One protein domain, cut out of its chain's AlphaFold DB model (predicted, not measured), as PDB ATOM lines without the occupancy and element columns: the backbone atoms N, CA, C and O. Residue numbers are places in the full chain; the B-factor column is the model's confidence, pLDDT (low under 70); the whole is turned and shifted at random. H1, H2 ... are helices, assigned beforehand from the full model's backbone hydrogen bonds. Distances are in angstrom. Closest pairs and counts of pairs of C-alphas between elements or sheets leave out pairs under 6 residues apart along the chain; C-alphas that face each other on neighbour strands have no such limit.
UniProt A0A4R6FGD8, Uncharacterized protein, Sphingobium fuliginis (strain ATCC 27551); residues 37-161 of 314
ATOM      1  N   GLN A  37      41.119  33.323 -51.580       37.41
ATOM      2  CA  GLN A  37      39.755  33.132 -52.060       37.41
ATOM      3  C   GLN A  37      38.677  32.917 -51.031       37.41
ATOM      4  O   GLN A  37      37.535  33.334 -51.255       37.41
ATOM      5  N   LEU A  38      39.047  32.316 -49.903       44.38
ATOM      6  CA  LEU A  38      38.170  32.249 -48.756       44.38
ATOM      7  C   LEU A  38      37.710  33.656 -48.409       44.38
ATOM      8  O   LEU A  38      36.517  33.787 -48.219       44.38
ATOM      9  N   LEU A  39      38.537  34.709 -48.531       45.72
ATOM     10  CA  LEU A  39      38.113  36.097 -48.290       45.72
ATOM     11  C   LEU A  39      36.904  36.552 -49.143       45.72
ATOM     12  O   LEU A  39      36.187  37.453 -48.720       45.72
ATOM     13  N   TRP A  40      36.634  35.948 -50.314       55.75
ATOM     14  CA  TRP A  40      35.410  36.184 -51.121       55.75
ATOM     15  C   TRP A  40      34.385  35.037 -51.042       55.75
ATOM     16  O   TRP A  40      33.360  35.077 -51.734       55.75
ATOM     17  N   GLY A  41      34.651  34.006 -50.242       57.47
ATOM     18  CA  GLY A  41      33.743  32.899 -49.981       57.47
ATOM     19  C   GLY A  41      32.465  33.374 -49.298       57.47
ATOM     20  O   GLY A  41      32.413  34.458 -48.712       57.47
ATOM     21  N   ALA A  42      31.412  32.553 -49.360       64.06
ATOM     22  CA  ALA A  42      30.130  32.881 -48.739       64.06
ATOM     23  C   ALA A  42      30.299  33.286 -47.267       64.06
ATOM     24  O   ALA A  42      29.621  34.214 -46.857       64.06
ATOM     25  N   TRP A  43      31.263  32.676 -46.557       64.56
ATOM     26  CA  TRP A  43      31.641  32.951 -45.163       64.56
ATOM     27  C   TRP A  43      32.098  34.389 -44.866       64.56
ATOM     28  O   TRP A  43      32.087  34.807 -43.716       64.56
ATOM     29  N   TYR A  44      32.511  35.159 -45.870       66.69
ATOM     30  CA  TYR A  44      33.026  36.524 -45.698       66.69
ATOM     31  C   TYR A  44      31.994  37.578 -46.110       66.69
ATOM     32  O   TYR A  44      32.263  38.782 -46.069       66.69
ATOM     33  N   ARG A  45      30.795  37.132 -46.502       74.44
ATOM     34  CA  ARG A  45      29.664  38.006 -46.782       74.44
ATOM     35  C   ARG A  45      28.930  38.302 -45.471       74.44
ATOM     36  O   ARG A  45      28.697  37.385 -44.695       74.44
ATOM     37  N   PRO A  46      28.449  39.532 -45.252       75.25
ATOM     38  CA  PRO A  46      27.602  39.861 -44.099       75.25
ATOM     39  C   PRO A  46      26.418  38.898 -43.930       75.25
ATOM     40  O   PRO A  46      26.045  38.534 -42.818       75.25
ATOM     41  N   SER A  47      25.870  38.411 -45.048       76.44
ATOM     42  CA  SER A  47      24.775  37.439 -45.070       76.44
ATOM     43  C   SER A  47      25.107  36.098 -44.402       76.44
ATOM     44  O   SER A  47      24.191  35.414 -43.962       76.44
ATOM     45  N   SER A  48      26.381  35.700 -44.319       76.62
ATOM     46  CA  SER A  48      26.800  34.488 -43.598       76.62
ATOM     47  C   SER A  48      27.146  34.740 -42.135       76.62
ATOM     48  O   SER A  48      27.466  33.795 -41.423       76.62
ATOM     49  N   TRP A  49      27.135  35.996 -41.688       76.00
ATOM     50  CA  TRP A  49      27.412  36.361 -40.298       76.00
ATOM     51  C   TRP A  49      26.143  36.529 -39.483       76.00
ATOM     52  O   TRP A  49      26.217  36.637 -38.268       76.00
ATOM     53  N   GLY A  50      24.978  36.576 -40.131       75.88
ATOM     54  CA  GLY A  50      23.706  36.698 -39.438       75.88
ATOM     55  C   GLY A  50      23.400  35.484 -38.560       75.88
ATOM     56  O   GLY A  50      23.832  34.367 -38.833       75.88
ATOM     57  N   LEU A  51      22.550  35.684 -37.550       77.25
ATOM     58  CA  LEU A  51      22.013  34.606 -36.701       77.25
ATOM     59  C   LEU A  51      21.262  33.519 -37.496       77.25
ATOM     60  O   LEU A  51      21.029  32.433 -36.976       77.25
ATOM     61  N   LEU A  52      20.878  33.826 -38.737       78.19
ATOM     62  CA  LEU A  52      20.173  32.940 -39.663       78.19
ATOM     63  C   LEU A  52      21.105  32.246 -40.670       78.19
ATOM     64  O   LEU A  52      20.624  31.607 -41.603       78.19
ATOM     65  N   ALA A  53      22.423  32.405 -40.541       80.00
ATOM     66  CA  ALA A  53      23.367  31.724 -41.414       80.00
ATOM     67  C   ALA A  53      23.294  30.198 -41.226       80.00
ATOM     68  O   ALA A  53      22.991  29.692 -40.146       80.00
ATOM     69  N   ASN A  54      23.588  29.451 -42.289       75.38
ATOM     70  CA  ASN A  54      23.585  27.990 -42.246       75.38
ATOM     71  C   ASN A  54      24.884  27.477 -41.604       75.38
ATOM     72  O   ASN A  54      25.968  27.745 -42.120       75.38
ATOM     73  N   GLY A  55      24.783  26.720 -40.508       78.62
ATOM     74  CA  GLY A  55      25.940  26.136 -39.823       78.62
ATOM     75  C   GLY A  55      25.706  25.859 -38.331       78.62
ATOM     76  O   GLY A  55      24.631  26.142 -37.801       78.62
ATOM     77  N   PRO A  56      26.698  25.282 -37.629       81.25
ATOM     78  CA  PRO A  56      26.628  25.074 -36.188       81.25
ATOM     79  C   PRO A  56      26.547  26.411 -35.447       81.25
ATOM     80  O   PRO A  56      27.352  27.312 -35.686       81.25
ATOM     81  N   LEU A  57      25.630  26.517 -34.483       80.38
ATOM     82  CA  LEU A  57      25.393  27.758 -33.734       80.38
ATOM     83  C   LEU A  57      26.681  28.296 -33.088       80.38
ATOM     84  O   LEU A  57      26.972  29.478 -33.201       80.38
ATOM     85  N   LEU A  58      27.516  27.424 -32.514       79.50
ATOM     86  CA  LEU A  58      28.801  27.806 -31.906       79.50
ATOM     87  C   LEU A  58      29.847  28.356 -32.892       79.50
ATOM     88  O   LEU A  58      30.807  28.982 -32.449       79.50
ATOM     89  N   GLN A  59      29.699  28.114 -34.197       77.88
ATOM     90  CA  GLN A  59      30.574  28.681 -35.233       77.88
ATOM     91  C   GLN A  59      30.040  30.013 -35.765       77.88
ATOM     92  O   GLN A  59      30.823  30.889 -36.111       77.88
ATOM     93  N   ILE A  60      28.717  30.181 -35.807       83.31
ATOM     94  CA  ILE A  60      28.075  31.389 -36.344       83.31
ATOM     95  C   ILE A  60      28.013  32.500 -35.294       83.31
ATOM     96  O   ILE A  60      28.202  33.667 -35.616       83.31
ATOM     97  N   LEU A  61      27.765  32.144 -34.031       89.06
ATOM     98  CA  LEU A  61      27.490  33.081 -32.943       89.06
ATOM     99  C   LEU A  61      28.628  34.073 -32.593       89.06
ATOM    100  O   LEU A  61      28.293  35.191 -32.195       89.06
ATOM    101  N   PRO A  62      29.934  33.754 -32.736       90.56
ATOM    102  CA  PRO A  62      31.007  34.682 -32.365       90.56
ATOM    103  C   PRO A  62      30.938  36.046 -33.069       90.56
ATOM    104  O   PRO A  62      31.143  37.067 -32.423       90.56
ATOM    105  N   ILE A  63      30.593  36.103 -34.362       89.38
ATOM    106  CA  ILE A  63      30.559  37.382 -35.098       89.38
ATOM    107  C   ILE A  63      29.393  38.280 -34.634       89.38
ATOM    108  O   ILE A  63      29.652  39.426 -34.259       89.38
ATOM    109  N   PRO A  64      28.127  37.812 -34.577       91.31
ATOM    110  CA  PRO A  64      27.022  38.580 -34.007       91.31
ATOM    111  C   PRO A  64      27.269  39.060 -32.583       91.31
ATOM    112  O   PRO A  64      26.935  40.201 -32.270       91.31
ATOM    113  N   LEU A  65      27.836  38.213 -31.716       93.94
ATOM    114  CA  LEU A  65      28.094  38.598 -30.329       93.94
ATOM    115  C   LEU A  65      29.211  39.628 -30.227       93.94
ATOM    116  O   LEU A  65      29.073  40.567 -29.447       93.94
ATOM    117  N   LEU A  66      30.263  39.512 -31.041       94.44
ATOM    118  CA  LEU A  66      31.296  40.535 -31.144       94.44
ATOM    119  C   LEU A  66      30.681  41.875 -31.556       94.44
ATOM    120  O   LEU A  66      30.850  42.870 -30.854       94.44
ATOM    121  N   ILE A  67      29.915  41.893 -32.650       94.12
ATOM    122  CA  ILE A  67      29.275  43.108 -33.161       94.12
ATOM    123  C   ILE A  67      28.319  43.709 -32.116       94.12
ATOM    124  O   ILE A  67      28.373  44.908 -31.842       94.12
ATOM    125  N   ALA A  68      27.471  42.888 -31.489       94.69
ATOM    126  CA  ALA A  68      26.543  43.336 -30.452       94.69
ATOM    127  C   ALA A  68      27.277  43.879 -29.217       94.69
ATOM    128  O   ALA A  68      26.902  44.923 -28.681       94.69
ATOM    129  N   GLY A  69      28.346  43.207 -28.786       95.12
ATOM    130  CA  GLY A  69      29.192  43.645 -27.681       95.12
ATOM    131  C   GLY A  69      29.835  45.002 -27.955       95.12
ATOM    132  O   GLY A  69      29.725  45.911 -27.132       95.12
ATOM    133  N   LEU A  70      30.423  45.182 -29.141       95.56
ATOM    134  CA  LEU A  70      31.020  46.451 -29.562       95.56
ATOM    135  C   LEU A  70      29.974  47.571 -29.688       95.56
ATOM    136  O   LEU A  70      30.228  48.696 -29.258       95.56
ATOM    137  N   ALA A  71      28.772  47.274 -30.185       95.19
ATOM    138  CA  ALA A  71      27.676  48.240 -30.238       95.19
ATOM    139  C   ALA A  71      27.211  48.682 -28.841       95.19
ATOM    140  O   ALA A  71      26.999  49.874 -28.616       95.19
ATOM    141  N   LEU A  72      27.100  47.759 -27.876       95.31
ATOM    142  CA  LEU A  72      26.781  48.091 -26.481       95.31
ATOM    143  C   LEU A  72      27.857  48.977 -25.841       95.31
ATOM    144  O   LEU A  72      27.527  49.935 -25.134       95.31
ATOM    145  N   LEU A  73      29.132  48.689 -26.119       93.81
ATOM    146  CA  LEU A  73      30.252  49.517 -25.674       93.81
ATOM    147  C   LEU A  73      30.180  50.914 -26.302       93.81
ATOM    148  O   LEU A  73      30.284  51.907 -25.583       93.81
ATOM    149  N   ALA A  74      29.893  51.019 -27.599       93.69
ATOM    150  CA  ALA A  74      29.739  52.300 -28.284       93.69
ATOM    151  C   ALA A  74      28.539  53.119 -27.757       93.69
ATOM    152  O   ALA A  74      28.673  54.322 -27.529       93.69
ATOM    153  N   LEU A  75      27.388  52.478 -27.506       93.81
ATOM    154  CA  LEU A  75      26.161  53.097 -26.964       93.81
ATOM    155  C   LEU A  75      26.340  53.698 -25.569       93.81
ATOM    156  O   LEU A  75      25.577  54.574 -25.154       93.81
ATOM    157  N   SER A  76      27.323  53.203 -24.820       85.69
ATOM    158  CA  SER A  76      27.634  53.731 -23.497       85.69
ATOM    159  C   SER A  76      28.216  55.150 -23.558       85.69
ATOM    160  O   SER A  76      28.046  55.917 -22.607       85.69
ATOM    161  N   ALA A  77      28.832  55.518 -24.684       80.31
ATOM    162  CA  ALA A  77      29.255  56.873 -24.985       80.31
ATOM    163  C   ALA A  77      28.151  57.595 -25.765       80.31
ATOM    164  O   ALA A  77      27.460  57.001 -26.583       80.31
ATOM    165  N   ARG A  78      27.962  58.893 -25.536       83.12
ATOM    166  CA  ARG A  78      27.067  59.734 -26.351       83.12
ATOM    167  C   ARG A  78      27.918  60.619 -27.254       83.12
ATOM    168  O   ARG A  78      27.988  61.824 -27.046       83.12
ATOM    169  N   SER A  79      28.635  60.004 -28.191       91.06
ATOM    170  CA  SER A  79      29.644  60.684 -29.015       91.06
ATOM    171  C   SER A  79      29.428  60.439 -30.507       91.06
ATOM    172  O   SER A  79      28.686  59.538 -30.896       91.06
ATOM    173  N   ILE A  80      30.119  61.199 -31.361       94.00
ATOM    174  CA  ILE A  80      30.128  60.942 -32.809       94.00
ATOM    175  C   ILE A  80      30.614  59.519 -33.139       94.00
ATOM    176  O   ILE A  80      30.084  58.879 -34.043       94.00
ATOM    177  N   TRP A  81      31.540  58.976 -32.339       94.19
ATOM    178  CA  TRP A  81      32.029  57.601 -32.467       94.19
ATOM    179  C   TRP A  81      30.934  56.562 -32.241       94.19
ATOM    180  O   TRP A  81      30.934  55.520 -32.885       94.19
ATOM    181  N   THR A  82      29.950  56.873 -31.399       94.31
ATOM    182  CA  THR A  82      28.772  56.027 -31.194       94.31
ATOM    183  C   THR A  82      27.941  55.933 -32.464       94.31
ATOM    184  O   THR A  82      27.544  54.842 -32.856       94.31
ATOM    185  N   VAL A  83      27.715  57.062 -33.143       95.19
ATOM    186  CA  VAL A  83      26.966  57.094 -34.407       95.19
ATOM    187  C   VAL A  83      27.709  56.306 -35.486       95.19
ATOM    188  O   VAL A  83      27.106  55.460 -36.143       95.19
ATOM    189  N   ILE A  84      29.022  56.522 -35.618       94.19
ATOM    190  CA  ILE A  84      29.869  55.794 -36.577       94.19
ATOM    191  C   ILE A  84      29.838  54.286 -36.289       94.19
ATOM    192  O   ILE A  84      29.577  53.497 -37.196       94.19
ATOM    193  N   GLY A  85      30.047  53.885 -35.032       94.12
ATOM    194  CA  GLY A  85      30.058  52.482 -34.615       94.12
ATOM    195  C   GLY A  85      28.718  51.783 -34.840       94.12
ATOM    196  O   GLY A  85      28.687  50.654 -35.331       94.12
ATOM    197  N   LEU A  86      27.601  52.456 -34.551       94.75
ATOM    198  CA  LEU A  86      26.260  51.923 -34.799       94.75
ATOM    199  C   LEU A  86      25.962  51.762 -36.293       94.75
ATOM    200  O   LEU A  86      25.491  50.702 -36.697       94.75
ATOM    201  N   LEU A  87      26.262  52.764 -37.125       94.88
ATOM    202  CA  LEU A  87      26.060  52.659 -38.574       94.88
ATOM    203  C   LEU A  87      26.917  51.540 -39.176       94.88
ATOM    204  O   LEU A  87      26.423  50.741 -39.970       94.88
ATOM    205  N   ALA A  88      28.174  51.439 -38.746       93.31
ATOM    206  CA  ALA A  88      29.070  50.370 -39.164       93.31
ATOM    207  C   ALA A  88      28.574  48.988 -38.706       93.31
ATOM    208  O   ALA A  88      28.622  48.036 -39.478       93.31
ATOM    209  N   THR A  89      28.015  48.885 -37.497       92.88
ATOM    210  CA  THR A  89      27.395  47.658 -36.969       92.88
ATOM    211  C   THR A  89      26.204  47.222 -37.820       92.88
ATOM    212  O   THR A  89      26.124  46.063 -38.227       92.88
ATOM    213  N   LEU A  90      25.292  48.148 -38.129       92.44
ATOM    214  CA  LEU A  90      24.142  47.872 -38.992       92.44
ATOM    215  C   LEU A  90      24.595  47.416 -40.384       92.44
ATOM    216  O   LEU A  90      24.065  46.442 -40.918       92.44
ATOM    217  N   ALA A  91      25.610  48.072 -40.950       90.56
ATOM    218  CA  ALA A  91      26.216  47.662 -42.208       90.56
ATOM    219  C   ALA A  91      26.810  46.242 -42.128       90.56
ATOM    220  O   ALA A  91      26.489  45.410 -42.974       90.56
ATOM    221  N   ALA A  92      27.617  45.935 -41.106       88.19
ATOM    222  CA  ALA A  92      28.285  44.640 -40.941       88.19
ATOM    223  C   ALA A  92      27.312  43.469 -40.740       88.19
ATOM    224  O   ALA A  92      27.603  42.356 -41.169       88.19
ATOM    225  N   LEU A  93      26.148  43.718 -40.136       87.12
ATOM    226  CA  LEU A  93      25.068  42.733 -40.000       87.12
ATOM    227  C   LEU A  93      24.206  42.594 -41.265       87.12
ATOM    228  O   LEU A  93      23.254  41.819 -41.274       87.12
ATOM    229  N   GLY A  94      24.498  43.359 -42.323       86.12
ATOM    230  CA  GLY A  94      23.686  43.383 -43.540       86.12
ATOM    231  C   GLY A  94      22.309  44.029 -43.347       86.12
ATOM    232  O   GLY A  94      21.416  43.797 -44.153       86.12
ATOM    233  N   LEU A  95      22.127  44.837 -42.295       88.38
ATOM    234  CA  LEU A  95      20.862  45.522 -41.992       88.38
ATOM    235  C   LEU A  95      20.671  46.807 -42.808       88.38
ATOM    236  O   LEU A  95      19.576  47.365 -42.818       88.38
ATOM    237  N   ILE A  96      21.717  47.282 -43.495       89.25
ATOM    238  CA  ILE A  96      21.613  48.367 -44.476       89.25
ATOM    239  C   ILE A  96      21.416  47.738 -45.863       89.25
ATOM    240  O   ILE A  96      22.369  47.157 -46.398       89.25
ATOM    241  N   PRO A  97      20.211  47.825 -46.456       82.94
ATOM    242  CA  PRO A  97      19.949  47.248 -47.769       82.94
ATOM    243  C   PRO A  97      20.787  47.947 -48.849       82.94
ATOM    244  O   PRO A  97      21.155  49.112 -48.702       82.94
ATOM    245  N   PHE A  98      21.087  47.236 -49.939       85.62
ATOM    246  CA  PHE A  98      21.823  47.717 -51.122       85.62
ATOM    247  C   PHE A  98      23.290  48.118 -50.921       85.62
ATOM    248  O   PHE A  98      24.038  48.176 -51.895       85.62
ATOM    249  N   LEU A  99      23.749  48.342 -49.683       86.06
ATOM    250  CA  LEU A  99      25.142  48.703 -49.391       86.06
ATOM    251  C   LEU A  99      26.123  47.679 -49.974       86.06
ATOM    252  O   LEU A  99      27.140  48.037 -50.565       86.06
ATOM    253  N   TRP A 100      25.780  46.402 -49.834       81.38
ATOM    254  CA  TRP A 100      26.600  45.284 -50.282       81.38
ATOM    255  C   TRP A 100      26.363  44.884 -51.734       81.38
ATOM    256  O   TRP A 100      27.048  43.981 -52.188       81.38
ATOM    257  N   ASP A 101      25.462  45.554 -52.458       83.19
ATOM    258  CA  ASP A 101      25.252  45.347 -53.899       83.19
ATOM    259  C   ASP A 101      26.163  46.261 -54.745       83.19
ATOM    260  O   ASP A 101      26.313  46.078 -55.953       83.19
ATOM    261  N   ILE A 102      26.819  47.241 -54.110       83.12
ATOM    262  CA  ILE A 102      27.710  48.199 -54.767       83.12
ATOM    263  C   ILE A 102      29.048  47.501 -55.112       83.12
ATOM    264  O   ILE A 102      29.754  47.052 -54.203       83.12
ATOM    265  N   PRO A 103      29.459  47.429 -56.399       75.50
ATOM    266  CA  PRO A 103      30.578  46.601 -56.869       75.50
ATOM    267  C   PRO A 103      31.921  46.695 -56.116       75.50
ATOM    268  O   PRO A 103      32.586  45.662 -56.011       75.50
ATOM    269  N   PRO A 104      32.370  47.852 -55.582       71.75
ATOM    270  CA  PRO A 104      33.546  47.890 -54.711       71.75
ATOM    271  C   PRO A 104      33.327  47.247 -53.330       71.75
ATOM    272  O   PRO A 104      34.243  46.597 -52.833       71.75
ATOM    273  N   PHE A 105      32.141  47.363 -52.722       72.31
ATOM    274  CA  PHE A 105      31.857  46.833 -51.377       72.31
ATOM    275  C   PHE A 105      31.567  45.330 -51.365       72.31
ATOM    276  O   PHE A 105      31.853  44.659 -50.375       72.31
ATOM    277  N   VAL A 106      31.114  44.779 -52.496       67.19
ATOM    278  CA  VAL A 106      30.972  43.327 -52.711       67.19
ATOM    279  C   VAL A 106      32.337  42.607 -52.640       67.19
ATOM    280  O   VAL A 106      32.411  41.403 -52.381       67.19
ATOM    281  N   ARG A 107      33.456  43.313 -52.874       60.56
ATOM    282  CA  ARG A 107      34.801  42.719 -52.967       60.56
ATOM    283  C   ARG A 107      35.474  42.586 -51.575       60.56
ATOM    284  O   ARG A 107      36.226  43.449 -51.137       60.56
ATOM    285  N   ALA A 108      35.180  41.467 -50.905       55.97
ATOM    286  CA  ALA A 108      35.917  40.647 -49.903       55.97
ATOM    287  C   ALA A 108      36.772  41.172 -48.746       55.97
ATOM    288  O   ALA A 108      37.174  40.367 -47.913       55.97
ATOM    289  N   GLN A 109      37.076  42.449 -48.610       64.62
ATOM    290  CA  GLN A 109      37.780  42.894 -47.396       64.62
ATOM    291  C   GLN A 109      37.005  43.956 -46.635       64.62
ATOM    292  O   GLN A 109      37.352  44.263 -45.500       64.62
ATOM    293  N   PHE A 110      35.926  44.480 -47.218       73.38
ATOM    294  CA  PHE A 110      35.167  45.564 -46.614       73.38
ATOM    295  C   PHE A 110      34.456  45.149 -45.330       73.38
ATOM    296  O   PHE A 110      34.622  45.847 -44.342       73.38
ATOM    297  N   SER A 111      33.765  44.008 -45.282       75.81
ATOM    298  CA  SER A 111      33.061  43.570 -44.065       75.81
ATOM    299  C   SER A 111      34.017  43.328 -42.890       75.81
ATOM    300  O   SER A 111      33.730  43.713 -41.762       75.81
ATOM    301  N   TRP A 112      35.195  42.748 -43.146       79.62
ATOM    302  CA  TRP A 112      36.216  42.537 -42.111       79.62
ATOM    303  C   TRP A 112      36.898  43.837 -41.685       79.62
ATOM    304  O   TRP A 112      37.082  44.080 -40.497       79.62
ATOM    305  N   ARG A 113      37.220  44.723 -42.633       83.06
ATOM    306  CA  ARG A 113      37.723  46.070 -42.314       83.06
ATOM    307  C   ARG A 113      36.688  46.884 -41.537       83.06
ATOM    308  O   ARG A 113      37.055  47.687 -40.686       83.06
ATOM    309  N   LEU A 114      35.405  46.651 -41.803       87.88
ATOM    310  CA  LEU A 114      34.299  47.264 -41.086       87.88
ATOM    311  C   LEU A 114      34.231  46.776 -39.636       87.88
ATOM    312  O   LEU A 114      33.991  47.603 -38.769       87.88
ATOM    313  N   LEU A 115      34.530  45.501 -39.344       89.62
ATOM    314  CA  LEU A 115      34.713  45.032 -37.959       89.62
ATOM    315  C   LEU A 115      35.819  45.817 -37.244       89.62
ATOM    316  O   LEU A 115      35.591  46.297 -36.139       89.62
ATOM    317  N   GLY A 116      36.961  46.041 -37.902       89.94
ATOM    318  CA  GLY A 116      38.028  46.886 -37.355       89.94
ATOM    319  C   GLY A 116      37.582  48.335 -37.108       89.94
ATOM    320  O   GLY A 116      37.933  48.929 -36.092       89.94
ATOM    321  N   LEU A 117      36.754  48.900 -37.994       90.50
ATOM    322  CA  LEU A 117      36.169  50.231 -37.802       90.50
ATOM    323  C   LEU A 117      35.178  50.264 -36.623       90.50
ATOM    324  O   LEU A 117      35.182  51.227 -35.858       90.50
ATOM    325  N   ILE A 118      34.345  49.229 -36.466       94.50
ATOM    326  CA  ILE A 118      33.413  49.087 -35.336       94.50
ATOM    327  C   ILE A 118      34.197  48.994 -34.026       94.50
ATOM    328  O   ILE A 118      33.865  49.690 -33.070       94.50
ATOM    329  N   GLU A 119      35.245  48.170 -33.990       94.69
ATOM    330  CA  GLU A 119      36.109  47.996 -32.823       94.69
ATOM    331  C   GLU A 119      36.798  49.310 -32.445       94.69
ATOM    332  O   GLU A 119      36.685  49.760 -31.303       94.69
ATOM    333  N   PHE A 120      37.417  49.983 -33.419       93.94
ATOM    334  CA  PHE A 120      38.030  51.291 -33.220       93.94
ATOM    335  C   PHE A 120      37.023  52.305 -32.665       93.94
ATOM    336  O   PHE A 120      37.270  52.913 -31.624       93.94
ATOM    337  N   ALA A 121      35.857  52.441 -33.302       94.00
ATOM    338  CA  ALA A 121      34.821  53.371 -32.869       94.00
ATOM    339  C   ALA A 121      34.309  53.058 -31.452       94.00
ATOM    340  O   ALA A 121      34.108  53.981 -30.663       94.00
ATOM    341  N   ALA A 122      34.133  51.781 -31.103       94.06
ATOM    342  CA  ALA A 122      33.710  51.357 -29.770       94.06
ATOM    343  C   ALA A 122      34.767  51.674 -28.699       94.06
ATOM    344  O   ALA A 122      34.427  52.209 -27.643       94.06
ATOM    345  N   ILE A 123      36.050  51.414 -28.977       92.19
ATOM    346  CA  ILE A 123      37.156  51.755 -28.072       92.19
ATOM    347  C   ILE A 123      37.237  53.273 -27.893       92.19
ATOM    348  O   ILE A 123      37.258  53.759 -26.761       92.19
ATOM    349  N   THR A 124      37.227  54.046 -28.983       91.69
ATOM    350  CA  THR A 124      37.292  55.511 -28.905       91.69
ATOM    351  C   THR A 124      36.085  56.092 -28.168       91.69
ATOM    352  O   THR A 124      36.247  57.003 -27.357       91.69
ATOM    353  N   ALA A 125      34.889  55.538 -28.379       91.06
ATOM    354  CA  ALA A 125      33.681  55.889 -27.639       91.06
ATOM    355  C   ALA A 125      33.864  55.677 -26.125       91.06
ATOM    356  O   ALA A 125      33.652  56.610 -25.346       91.06
ATOM    357  N   VAL A 126      34.313  54.489 -25.706       90.75
ATOM    358  CA  VAL A 126      34.553  54.159 -24.290       90.75
ATOM    359  C   VAL A 126      35.640  55.041 -23.670       90.75
ATOM    360  O   VAL A 126      35.509  55.427 -22.515       90.75
ATOM    361  N   LEU A 127      36.689  55.404 -24.413       90.12
ATOM    362  CA  LEU A 127      37.742  56.297 -23.914       90.12
ATOM    363  C   LEU A 127      37.292  57.763 -23.823       90.12
ATOM    364  O   LEU A 127      37.788  58.510 -22.982       90.12
ATOM    365  N   SER A 128      36.343  58.179 -24.663       89.38
ATOM    366  CA  SER A 128      35.856  59.565 -24.717       89.38
ATOM    367  C   SER A 128      34.813  59.890 -23.643       89.38
ATOM    368  O   SER A 128      34.466  61.054 -23.452       89.38
ATOM    369  N   CYS A 129      34.245  58.887 -22.972       87.81
ATOM    370  CA  CYS A 129      33.115  59.048 -22.056       87.81
ATOM    371  C   CYS A 129      33.237  58.109 -20.850       87.81
ATOM    372  O   CYS A 129      33.952  57.121 -20.889       87.81
ATOM    373  N   ARG A 130      32.497  58.372 -19.766       86.62
ATOM    374  CA  ARG A 130      32.351  57.392 -18.675       86.62
ATOM    375  C   ARG A 130      31.208  56.427 -19.011       86.62
ATOM    376  O   ARG A 130      30.051  56.847 -18.921       86.62
ATOM    377  N   PRO A 131      31.487  55.169 -19.392       85.62
ATOM    378  CA  PRO A 131      30.444  54.230 -19.783       85.62
ATOM    379  C   PRO A 131      29.580  53.836 -18.578       85.62
ATOM    380  O   PRO A 131      30.059  53.740 -17.445       85.62
ATOM    381  N   LYS A 132      28.291  53.560 -18.811       89.44
ATOM    382  CA  LYS A 132      27.430  52.970 -17.774       89.44
ATOM    383  C   LYS A 132      27.955  51.570 -17.421       89.44
ATOM    384  O   LYS A 132      28.145  50.772 -18.339       89.44
ATOM    385  N   PRO A 133      28.113  51.221 -16.129       89.44
ATOM    386  CA  PRO A 133      28.774  49.980 -15.718       89.44
ATOM    387  C   PRO A 133      28.068  48.720 -16.235       89.44
ATOM    388  O   PRO A 133      28.732  47.758 -16.598       89.44
ATOM    389  N   ILE A 134      26.734  48.746 -16.338       93.94
ATOM    390  CA  ILE A 134      25.943  47.619 -16.860       93.94
ATOM    391  C   ILE A 134      26.237  47.380 -18.349       93.94
ATOM    392  O   ILE A 134      26.495  46.248 -18.747       93.94
ATOM    393  N   LEU A 135      26.232  48.442 -19.165       92.75
ATOM    394  CA  LEU A 135      26.514  48.337 -20.603       92.75
ATOM    395  C   LEU A 135      27.965  47.930 -20.853       92.75
ATOM    396  O   LEU A 135      28.222  47.107 -21.724       92.75
ATOM    397  N   LEU A 136      28.892  48.470 -20.056       90.31
ATOM    398  CA  LEU A 136      30.298  48.088 -20.095       90.31
ATOM    399  C   LEU A 136      30.474  46.598 -19.779       90.31
ATOM    400  O   LEU A 136      31.103  45.887 -20.552       90.31
ATOM    401  N   GLY A 137      29.896  46.121 -18.672       91.56
ATOM    402  CA  GLY A 137      30.010  44.725 -18.250       91.56
ATOM    403  C   GLY A 137      29.420  43.752 -19.271       91.56
ATOM    404  O   GLY A 137      30.080  42.786 -19.643       91.56
ATOM    405  N   LEU A 138      28.214  44.038 -19.772       96.31
ATOM    406  CA  LEU A 138      27.570  43.204 -20.787       96.31
ATOM    407  C   LEU A 138      28.340  43.227 -22.114       96.31
ATOM    408  O   LEU A 138      28.596  42.174 -22.690       96.31
ATOM    409  N   GLY A 139      28.748  44.412 -22.576       94.88
ATOM    410  CA  GLY A 139      29.517  44.568 -23.808       94.88
ATOM    411  C   GLY A 139      30.850  43.821 -23.758       94.88
ATOM    412  O   GLY A 139      31.152  43.045 -24.662       94.88
ATOM    413  N   LEU A 140      31.606  43.970 -22.665       94.00
ATOM    414  CA  LEU A 140      32.863  43.248 -22.455       94.00
ATOM    415  C   LEU A 140      32.662  41.733 -22.385       94.00
ATOM    416  O   LEU A 140      33.476  41.005 -22.942       94.00
ATOM    417  N   ALA A 141      31.591  41.246 -21.752       95.38
ATOM    418  CA  ALA A 141      31.307  39.813 -21.685       95.38
ATOM    419  C   ALA A 141      31.072  39.201 -23.079       95.38
ATOM    420  O   ALA A 141      31.610  38.136 -23.383       95.38
ATOM    421  N   LEU A 142      30.321  39.890 -23.948       95.75
ATOM    422  CA  LEU A 142      30.056  39.437 -25.319       95.75
ATOM    423  C   LEU A 142      31.310  39.471 -26.206       95.75
ATOM    424  O   LEU A 142      31.575  38.528 -26.957       95.75
ATOM    425  N   VAL A 143      32.105  40.538 -26.088       95.00
ATOM    426  CA  VAL A 143      33.394  40.658 -26.780       95.00
ATOM    427  C   VAL A 143      34.342  39.550 -26.314       95.00
ATOM    428  O   VAL A 143      34.878  38.815 -27.141       95.00
ATOM    429  N   ALA A 144      34.487  39.358 -25.000       93.44
ATOM    430  CA  ALA A 144      35.360  38.341 -24.422       93.44
ATOM    431  C   ALA A 144      34.981  36.925 -24.869       93.44
ATOM    432  O   ALA A 144      35.864  36.163 -25.249       93.44
ATOM    433  N   PHE A 145      33.687  36.582 -24.889       93.44
ATOM    434  CA  PHE A 145      33.222  35.293 -25.410       93.44
ATOM    435  C   PHE A 145      33.717  35.045 -26.843       93.44
ATOM    436  O   PHE A 145      34.247  33.975 -27.149       93.44
ATOM    437  N   SER A 146      33.579  36.055 -27.703       92.69
ATOM    438  CA  SER A 146      33.932  35.969 -29.122       92.69
ATOM    439  C   SER A 146      35.441  35.801 -29.317       92.69
ATOM    440  O   SER A 146      35.871  34.894 -30.030       92.69
ATOM    441  N   TYR A 147      36.252  36.604 -28.617       91.00
ATOM    442  CA  TYR A 147      37.710  36.490 -28.676       91.00
ATOM    443  C   TYR A 147      38.220  35.185 -28.072       91.00
ATOM    444  O   TYR A 147      39.037  34.533 -28.702       91.00
ATOM    445  N   VAL A 148      37.729  34.749 -26.905       90.62
ATOM    446  CA  VAL A 148      38.173  33.485 -26.287       90.62
ATOM    447  C   VAL A 148      37.954  32.309 -27.234       90.62
ATOM    448  O   VAL A 148      38.840  31.469 -27.386       90.62
ATOM    449  N   ARG A 149      36.802  32.264 -27.913       89.06
ATOM    450  CA  ARG A 149      36.503  31.207 -28.878       89.06
ATOM    451  C   ARG A 149      37.482  31.208 -30.050       89.06
ATOM    452  O   ARG A 149      38.051  30.159 -30.342       89.06
ATOM    453  N   TRP A 150      37.687  32.357 -30.692       85.69
ATOM    454  CA  TRP A 150      38.606  32.474 -31.827       85.69
ATOM    455  C   TRP A 150      40.064  32.301 -31.434       85.69
ATOM    456  O   TRP A 150      40.818  31.700 -32.183       85.69
ATOM    457  N   THR A 151      40.474  32.772 -30.259       83.25
ATOM    458  CA  THR A 151      41.823  32.538 -29.742       83.25
ATOM    459  C   THR A 151      42.051  31.057 -29.480       83.25
ATOM    460  O   THR A 151      43.135  30.575 -29.772       83.25
ATOM    461  N   ALA A 152      41.055  30.318 -28.983       86.06
ATOM    462  CA  ALA A 152      41.175  28.873 -28.813       86.06
ATOM    463  C   ALA A 152      41.324  28.145 -30.160       86.06
ATOM    464  O   ALA A 152      42.198  27.293 -30.280       86.06
ATOM    465  N   GLU A 153      40.531  28.510 -31.176       81.69
ATOM    466  CA  GLU A 153      40.680  27.957 -32.536       81.69
ATOM    467  C   GLU A 153      42.030  28.319 -33.147       81.69
ATOM    468  O   GLU A 153      42.754  27.446 -33.606       81.69
ATOM    469  N   ALA A 154      42.409  29.595 -33.085       77.69
ATOM    470  CA  ALA A 154      43.685  30.065 -33.596       77.69
ATOM    471  C   ALA A 154      44.859  29.399 -32.870       77.69
ATOM    472  O   ALA A 154      45.846  29.057 -33.505       77.69
ATOM    473  N   ALA A 155      44.770  29.186 -31.556       81.06
ATOM    474  CA  ALA A 155      45.789  28.464 -30.805       81.06
ATOM    475  C   ALA A 155      45.868  26.997 -31.248       81.06
ATOM    476  O   ALA A 155      46.966  26.492 -31.462       81.06
ATOM    477  N   GLU A 156      44.729  26.326 -31.438       80.88
ATOM    478  CA  GLU A 156      44.691  24.963 -31.971       80.88
ATOM    479  C   GLU A 156      45.347  24.907 -33.360       80.88
ATOM    480  O   GLU A 156      46.241  24.091 -33.582       80.88
ATOM    481  N   ASP A 157      45.004  25.835 -34.252       71.25
ATOM    482  CA  ASP A 157      45.572  25.927 -35.597       71.25
ATOM    483  C   ASP A 157      47.075  26.255 -35.586       71.25
ATOM    484  O   ASP A 157      47.839  25.668 -36.351       71.25
ATOM    485  N   LEU A 158      47.530  27.137 -34.689       72.19
ATOM    486  CA  LEU A 158      48.945  27.500 -34.536       72.19
ATOM    487  C   LEU A 158      49.787  26.370 -33.933       72.19
ATOM    488  O   LEU A 158      50.991  26.309 -34.180       72.19
ATOM    489  N   THR A 159      49.182  25.483 -33.137       78.25
ATOM    490  CA  THR A 159      49.878  24.302 -32.596       78.25
ATOM    491  C   THR A 159      49.987  23.168 -33.608       78.25
ATOM    492  O   THR A 159      50.841  22.289 -33.457       78.25
ATOM    493  N   GLN A 160      49.164  23.173 -34.658       71.06
ATOM    494  CA  GLN A 160      49.306  22.209 -35.736       71.06
ATOM    495  C   GLN A 160      50.540  22.552 -36.581       71.06
ATOM    496  O   GLN A 160      50.734  23.707 -36.963       71.06
ATOM    497  N   PRO A 161      51.386  21.561 -36.925       64.12
ATOM    498  CA  PRO A 161      52.496  21.803 -37.828       64.12
ATOM    499  C   PRO A 161      51.933  22.283 -39.163       64.12
ATOM    500  O   PRO A 161      51.203  21.551 -39.840       64.12
TER     501      PRO A 161
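Overview. This is residues 37 to 161 of the 314 residues of an uncharacterized protein of Sphingobium fuliginis (strain ATCC 27551) (UniProt A0A4R6FGD8). Helices H3, H4 and H5 form an up-and-down bundle, each running against the one before; the longest helix, H6, packs on H3, and residues 151 to 161 stick out. The printed part has 125 residues with six named helices, H1 to H6: all helix, compact, radius of gyration of the C-alphas 15.1 A, spans 42 by 38 by 25 A.

Arrangement. H1, residues 37 to 40, touches no helix. H2, residues 57 to 60, meets H3, residues 62 to 75, only through their link. H3 and H4, residues 80 to 92, form a hairpin at 22 degrees, closest C-alphas Ala 74 and Thr 82, 4.8 A. H4 and H5, residues 110 to 128, form another, closest C-alphas Gly 85 and Ile 118, 4.8 A. H6, residues 133 to 159, touches H3, closest C-alphas Gly 69 and Gly 139, 4.0 A. In H3 to H6 every O i to N i+4 pair is within hydrogen-bond range.

Along the chain. H1 begins at C-alpha 37 (39.755, 33.132, -52.060); H6, 37.3 A long, ends at C-alpha 159 (49.878, 24.302, -32.596).

Size, cuts and confidence. The printed part has no cut. Links H1 to H2 and H4 to H5 are long. Residues 37 to 44, 106 to 109 and 161 have pLDDT under 70.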